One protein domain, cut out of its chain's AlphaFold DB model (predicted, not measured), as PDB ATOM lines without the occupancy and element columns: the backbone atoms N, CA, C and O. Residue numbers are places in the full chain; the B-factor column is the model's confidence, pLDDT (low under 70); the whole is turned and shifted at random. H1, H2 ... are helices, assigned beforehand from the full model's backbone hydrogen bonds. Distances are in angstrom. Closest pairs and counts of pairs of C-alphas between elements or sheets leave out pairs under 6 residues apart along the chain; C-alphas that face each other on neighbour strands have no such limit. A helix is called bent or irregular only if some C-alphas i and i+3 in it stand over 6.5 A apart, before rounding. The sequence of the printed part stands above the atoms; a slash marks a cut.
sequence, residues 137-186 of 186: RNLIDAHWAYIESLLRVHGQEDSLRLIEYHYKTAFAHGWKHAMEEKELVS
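What this domain is: This is residues 137 to 186 of the 186 residues of an uncharacterized protein of Deltaproteobacteria bacterium (UniProt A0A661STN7). The model is a helical hairpin with unequal legs: H1 runs one way, a tight turn follows, and the much longer H2 folds back beside it; past H1 a free arm sticks out, residues 173 to 186, of which 173 to 184 belong to H2. That arm gives the rod its length. The printed part has 50 residues with two named helices, H1 then H2, and no named strand, an all-helix make-up. The whole is loose, with a radius of gyration of the C-alphas of 13.8 A and spans of 45 by 16 by 15 A.

How they stand to each other: Begin at H1, residues 137 to 153, and go on through the tight link of 3 residues to H2, residues 157 to 184. The two touch, and their closest C-alphas are those of Ile 140 and Lys 168, 6.3 A apart. They run opposite ways at a tilt of 36 degrees, only just steep, and form a helical hairpin. H2 has a kink of 33 degrees near residue 164. In H1 every O i to N i+4 pair is within hydrogen-bond range; in H2 22 of 24 are.

Where its parts are: Find C-alpha 137 at (-21.236, 7.681, -45.602); from there H1 runs 24.3 A to C-alpha 153 at (-40.196, 21.365, -38.830). H2 starts at C-alpha 157 and runs 41.2 A to C-alpha 184 at (-14.926, 5.779, -68.303). It is irregular: C-alphas 158 and 161 are 8.2 A apart.

The domain as a whole: Look at Gly 155 and Ser 186 for the two C-alphas farthest apart, 45.2 A. Without residues 173 to 186, which stand free, the body spans 26 by 16 by 9 A. The printed part has no cut and ends at the chain's last residue, 186. The mean pLDDT of the printed part is 88.2, and residues 183 to 186 are under 70.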
ATOM      1  N   ARG A 137     -20.234   7.998 -46.618       87.75
ATOM      2  CA  ARG A 137     -21.236   7.681 -45.602       87.75
ATOM      3  C   ARG A 137     -21.500   8.871 -44.684       87.75
ATOM      4  O   ARG A 137     -22.656   9.234 -44.505       87.75
ATOM      5  N   ASN A 138     -20.447   9.545 -44.226       91.25
ATOM      6  CA  ASN A 138     -20.538  10.772 -43.438       91.25
ATOM      7  C   ASN A 138     -21.232  11.897 -44.216       91.25
ATOM      8  O   ASN A 138     -22.051  12.609 -43.645       91.25
ATOM      9  N   LEU A 139     -20.957  12.041 -45.518       91.62
ATOM     10  CA  LEU A 139     -21.655  13.007 -46.370       91.62
ATOM     11  C   LEU A 139     -23.154  12.694 -46.474       91.62
ATOM     12  O   LEU A 139     -23.981  13.594 -46.335       91.62
ATOM     13  N   ILE A 140     -23.511  11.425 -46.693       94.75
ATOM     14  CA  ILE A 140     -24.908  10.973 -46.758       94.75
ATOM     15  C   ILE A 140     -25.615  11.208 -45.421       94.75
ATOM     16  O   ILE A 140     -26.737  11.712 -45.406       94.75
ATOM     17  N   ASP A 141     -24.970  10.868 -44.306       94.56
ATOM     18  CA  ASP A 141     -25.534  11.025 -42.968       94.56
ATOM     19  C   ASP A 141     -25.690  12.507 -42.590       94.56
ATOM     20  O   ASP A 141     -26.737  12.893 -42.074       94.56
ATOM     21  N   ALA A 142     -24.721  13.365 -42.931       94.56
ATOM     22  CA  ALA A 142     -24.826  14.812 -42.739       94.56
ATOM     23  C   ALA A 142     -25.956  15.424 -43.582       94.56
ATOM     24  O   ALA A 142     -26.727  16.252 -43.096       94.56
ATOM     25  N   HIS A 143     -26.091  14.990 -44.837       96.56
ATOM     26  CA  HIS A 143     -27.169  15.456 -45.703       96.56
ATOM     27  C   HIS A 143     -28.537  14.992 -45.193       96.56
ATOM     28  O   HIS A 143     -29.494  15.767 -45.179       96.56
ATOM     29  N   TRP A 144     -28.623  13.747 -44.717       97.12
ATOM     30  CA  TRP A 144     -29.832  13.241 -44.090       97.12
ATOM     31  C   TRP A 144     -30.190  14.024 -42.826       97.12
ATOM     32  O   TRP A 144     -31.348  14.385 -42.676       97.12
ATOM     33  N   ALA A 145     -29.227  14.363 -41.964       96.19
ATOM     34  CA  ALA A 145     -29.493  15.148 -40.757       96.19
ATOM     35  C   ALA A 145     -30.151  16.507 -41.074       96.19
ATOM     36  O   ALA A 145     -31.096  16.919 -40.396       96.19
ATOM     37  N   TYR A 146     -29.709  17.181 -42.143       96.19
ATOM     38  CA  TYR A 146     -30.357  18.402 -42.627       96.19
ATOM     39  C   TYR A 146     -31.794  18.145 -43.102       96.19
ATOM     40  O   TYR A 146     -32.723  18.827 -42.667       96.19
ATOM     41  N   ILE A 147     -32.002  17.136 -43.949       95.94
ATOM     42  CA  ILE A 147     -33.334  16.793 -44.469       95.94
ATOM     43  C   ILE A 147     -34.283  16.390 -43.340       95.94
ATOM     44  O   ILE A 147     -35.424  16.845 -43.303       95.94
ATOM     45  N   GLU A 148     -33.815  15.584 -42.394       95.38
ATOM     46  CA  GLU A 148     -34.578  15.177 -41.222       95.38
ATOM     47  C   GLU A 148     -35.023  16.402 -40.415       95.38
ATOM     48  O   GLU A 148     -36.195  16.495 -40.051       95.38
ATOM     49  N   SER A 149     -34.131  17.376 -40.195       94.81
ATOM     50  CA  SER A 149     -34.489  18.617 -39.498       94.81
ATOM     51  C   SER A 149     -35.600  19.396 -40.211       94.81
ATOM     52  O   SER A 149     -36.542  19.847 -39.560       94.81
ATOM     53  N   LEU A 150     -35.557  19.484 -41.545       95.31
ATOM     54  CA  LEU A 150     -36.605  20.131 -42.336       95.31
ATOM     55  C   LEU A 150     -37.930  19.371 -42.232       95.31
ATOM     56  O   LEU A 150     -38.975  19.967 -41.976       95.31
ATOM     57  N   LEU A 151     -37.899  18.047 -42.392       94.19
ATOM     58  CA  LEU A 151     -39.099  17.212 -42.338       94.19
ATOM     59  C   LEU A 151     -39.798  17.303 -40.977       94.19
ATOM     60  O   LEU A 151     -41.026  17.367 -40.927       94.19
ATOM     61  N   ARG A 152     -39.027  17.376 -39.889       92.50
ATOM     62  CA  ARG A 152     -39.553  17.577 -38.532       92.50
ATOM     63  C   ARG A 152     -40.221  18.936 -38.365       92.50
ATOM     64  O   ARG A 152     -41.341  18.999 -37.870       92.50
ATOM     65  N   VAL A 153     -39.595  20.014 -38.847       94.56
ATOM     66  CA  VAL A 153     -40.196  21.365 -38.830       94.56
ATOM     67  C   VAL A 153     -41.524  21.402 -39.597       94.56
ATOM     68  O   VAL A 153     -42.446  22.111 -39.202       94.56
ATOM     69  N   HIS A 154     -41.654  20.603 -40.655       93.19
ATOM     70  CA  HIS A 154     -42.879  20.484 -41.447       93.19
ATOM     71  C   HIS A 154     -43.848  19.382 -40.964       93.19
ATOM     72  O   HIS A 154     -44.818  19.074 -41.660       93.19
ATOM     73  N   GLY A 155     -43.615  18.789 -39.786       89.50
ATOM     74  CA  GLY A 155     -44.528  17.829 -39.154       89.50
ATOM     75  C   GLY A 155     -44.616  16.461 -39.841       89.50
ATOM     76  O   GLY A 155     -45.621  15.774 -39.696       89.50
ATOM     77  N   GLN A 156     -43.600  16.053 -40.606       83.56
ATOM     78  CA  GLN A 156     -43.573  14.783 -41.349       83.56
ATOM     79  C   GLN A 156     -42.887  13.653 -40.562       83.56
ATOM     80  O   GLN A 156     -42.021  12.951 -41.085       83.56
ATOM     81  N   GLU A 157     -43.236  13.479 -39.287       82.25
ATOM     82  CA  GLU A 157     -42.492  12.581 -38.392       82.25
ATOM     83  C   GLU A 157     -42.829  11.093 -38.576       82.25
ATOM     84  O   GLU A 157     -41.952  10.234 -38.444       82.25
ATOM     85  N   ASP A 158     -44.064  10.783 -38.975       86.69
ATOM     86  CA  ASP A 158     -44.587   9.409 -39.038       86.69
ATOM     87  C   ASP A 158     -43.874   8.516 -40.068       86.69
ATOM     88  O   ASP A 158     -43.915   7.289 -39.980       86.69
ATOM     89  N   SER A 159     -43.201   9.119 -41.053       87.06
ATOM     90  CA  SER A 159     -42.561   8.407 -42.170       87.06
ATOM     91  C   SER A 159     -41.036   8.533 -42.207       87.06
ATOM     92  O   SER A 159     -40.411   8.016 -43.136       87.06
ATOM     93  N   LEU A 160     -40.407   9.165 -41.206       90.50
ATOM     94  CA  LEU A 160     -38.978   9.515 -41.250       90.50
ATOM     95  C   LEU A 160     -38.063   8.323 -41.524       90.50
ATOM     96  O   LEU A 160     -37.182   8.421 -42.369       90.50
ATOM     97  N   ARG A 161     -38.303   7.175 -40.881       89.81
ATOM     98  CA  ARG A 161     -37.468   5.974 -41.070       89.81
ATOM     99  C   ARG A 161     -37.545   5.406 -42.486       89.81
ATOM    100  O   ARG A 161     -36.551   4.914 -43.013       89.81
ATOM    101  N   LEU A 162     -38.732   5.441 -43.092       92.06
ATOM    102  CA  LEU A 162     -38.925   4.946 -44.452       92.06
ATOM    103  C   LEU A 162     -38.263   5.894 -45.459       92.06
ATOM    104  O   LEU A 162     -37.559   5.443 -46.362       92.06
ATOM    105  N   ILE A 163     -38.446   7.202 -45.259       93.38
ATOM    106  CA  ILE A 163     -37.820   8.242 -46.080       93.38
ATOM    107  C   ILE A 163     -36.293   8.157 -45.959       93.38
ATOM    108  O   ILE A 163     -35.619   8.144 -46.985       93.38
ATOM    109  N   GLU A 164     -35.756   8.000 -44.746       94.25
ATOM    110  CA  GLU A 164     -34.322   7.839 -44.480       94.25
ATOM    111  C   GLU A 164     -33.728   6.698 -45.303       94.25
ATOM    112  O   GLU A 164     -32.749   6.880 -46.031       94.25
ATOM    113  N   TYR A 165     -34.337   5.513 -45.209       92.94
ATOM    114  CA  TYR A 165     -33.843   4.323 -45.887       92.94
ATOM    115  C   TYR A 165     -33.786   4.517 -47.407       92.94
ATOM    116  O   TYR A 165     -32.753   4.256 -48.035       92.94
ATOM    117  N   HIS A 166     -34.882   4.993 -48.003       95.06
ATOM    118  CA  HIS A 166     -34.951   5.211 -49.446       95.06
ATOM    119  C   HIS A 166     -33.992   6.306 -49.904       95.06
ATOM    120  O   HIS A 166     -33.309   6.135 -50.915       95.06
ATOM    121  N   TYR A 167     -33.891   7.387 -49.135       96.00
ATOM    122  CA  TYR A 167     -33.019   8.509 -49.432       96.00
ATOM    123  C   TYR A 167     -31.542   8.104 -49.444       96.00
ATOM    124  O   TYR A 167     -30.861   8.255 -50.462       96.00
ATOM    125  N   LYS A 168     -31.052   7.523 -48.341       94.31
ATOM    126  CA  LYS A 168     -29.644   7.119 -48.206       94.31
ATOM    127  C   LYS A 168     -29.253   6.088 -49.267       94.31
ATOM    128  O   LYS A 168     -28.169   6.172 -49.845       94.31
ATOM    129  N   THR A 169     -30.156   5.153 -49.574       91.31
ATOM    130  CA  THR A 169     -29.936   4.133 -50.613       91.31
ATOM    131  C   THR A 169     -29.845   4.754 -52.009       91.31
ATOM    132  O   THR A 169     -28.931   4.419 -52.765       91.31
ATOM    133  N   ALA A 170     -30.752   5.675 -52.351       93.75
ATOM    134  CA  ALA A 170     -30.753   6.352 -53.645       93.75
ATOM    135  C   ALA A 170     -29.508   7.233 -53.830       93.75
ATOM    136  O   ALA A 170     -28.875   7.172 -54.883       93.75
ATOM    137  N   PHE A 171     -29.109   7.981 -52.795       95.38
ATOM    138  CA  PHE A 171     -27.909   8.819 -52.831       95.38
ATOM    139  C   PHE A 171     -26.651   7.978 -53.066       95.38
ATOM    140  O   PHE A 171     -25.866   8.258 -53.971       95.38
ATOM    141  N   ALA A 172     -26.478   6.902 -52.290       91.81
ATOM    142  CA  ALA A 172     -25.333   6.008 -52.432       91.81
ATOM    143  C   ALA A 172     -25.274   5.356 -53.823       91.81
ATOM    144  O   ALA A 172     -24.188   5.144 -54.361       91.81
ATOM    145  N   HIS A 173     -26.429   5.021 -54.403       89.81
ATOM    146  CA  HIS A 173     -26.502   4.452 -55.743       89.81
ATOM    147  C   HIS A 173     -26.142   5.477 -56.826       89.81
ATOM    148  O   HIS A 173     -25.305   5.182 -57.674       89.81
ATOM    149  N   GLY A 174     -26.711   6.686 -56.764       90.38
ATOM    150  CA  GLY A 174     -26.412   7.761 -57.714       90.38
ATOM    151  C   GLY A 174     -24.941   8.182 -57.691       90.38
ATOM    152  O   GLY A 174     -24.339   8.360 -58.746       90.38
ATOM    153  N   TRP A 175     -24.331   8.252 -56.504       89.88
ATOM    154  CA  TRP A 175     -22.905   8.560 -56.360       89.88
ATOM    155  C   TRP A 175     -22.005   7.525 -57.045       89.88
ATOM    156  O   TRP A 175     -21.025   7.892 -57.689       89.88
ATOM    157  N   LYS A 176     -22.333   6.231 -56.932       86.12
ATOM    158  CA  LYS A 176     -21.558   5.163 -57.583       86.12
ATOM    159  C   LYS A 176     -21.588   5.293 -59.101       86.12
ATOM    160  O   LYS A 176     -20.524   5.278 -59.705       86.12
ATOM    161  N   HIS A 177     -22.768   5.518 -59.683       86.00
ATOM    162  CA  HIS A 177     -22.897   5.750 -61.127       86.00
ATOM    163  C   HIS A 177     -22.080   6.953 -61.591       86.00
ATOM    164  O   HIS A 177     -21.326   6.843 -62.548       86.00
ATOM    165  N   ALA A 178     -22.159   8.076 -60.873       84.50
ATOM    166  CA  ALA A 178     -21.412   9.279 -61.233       84.50
ATOM    167  C   ALA A 178     -19.884   9.068 -61.219       84.50
ATOM    168  O   ALA A 178     -19.168   9.666 -62.021       84.50
ATOM    169  N   MET A 179     -19.372   8.223 -60.320       82.50
ATOM    170  CA  MET A 179     -17.941   7.905 -60.254       82.50
ATOM    171  C   MET A 179     -17.524   6.880 -61.317       82.50
ATOM    172  O   MET A 179     -16.477   7.059 -61.929       82.50
ATOM    173  N   GLU A 180     -18.356   5.868 -61.588       77.62
ATOM    174  CA  GLU A 180     -18.132   4.889 -62.665       77.62
ATOM    175  C   GLU A 180     -18.132   5.568 -64.049       77.62
ATOM    176  O   GLU A 180     -17.272   5.289 -64.881       77.62
ATOM    177  N   GLU A 181     -19.033   6.526 -64.288       73.06
ATOM    178  CA  GLU A 181     -19.048   7.332 -65.518       73.06
ATOM    179  C   GLU A 181     -17.811   8.230 -65.641       73.06
ATOM    180  O   GLU A 181     -17.261   8.387 -66.731       73.06
ATOM    181  N   LYS A 182     -17.330   8.793 -64.527       73.44
ATOM    182  CA  LYS A 182     -16.122   9.628 -64.503       73.44
ATOM    183  C   LYS A 182     -14.854   8.836 -64.837       73.44
ATOM    184  O   LYS A 182     -13.961   9.385 -65.475       73.44
ATOM    185  N   GLU A 183     -14.777   7.568 -64.435       67.25
ATOM    186  CA  GLU A 183     -13.654   6.673 -64.756       67.25
ATOM    187  C   GLU A 183     -13.659   6.193 -66.217       67.25
ATOM    188  O   GLU A 183     -12.601   5.888 -66.755       67.25
ATOM    189  N   LEU A 184     -14.818   6.159 -66.885       59.31
ATOM    190  CA  LEU A 184     -14.926   5.779 -68.303       59.31
ATOM    191  C   LEU A 184     -14.556   6.907 -69.280       59.31
ATOM    192  O   LEU A 184     -14.335   6.646 -70.462       59.31
ATOM    193  N   VAL A 185     -14.537   8.154 -68.804       64.75
ATOM    194  CA  VAL A 185     -14.286   9.366 -69.607       64.75
ATOM    195  C   VAL A 185     -12.887   9.955 -69.340       64.75
ATOM    196  O   VAL A 185     -12.499  10.930 -69.985       64.75
ATOM    197  N   SER A 186     -12.116   9.368 -68.416       50.97
ATOM    198  CA  SER A 186     -10.755   9.792 -68.049       50.97
ATOM    199  C   SER A 186      -9.677   8.869 -68.601       50.97
ATOM    200  O   SER A 186      -8.535   9.376 -68.690       50.97
TER     201      SER A 186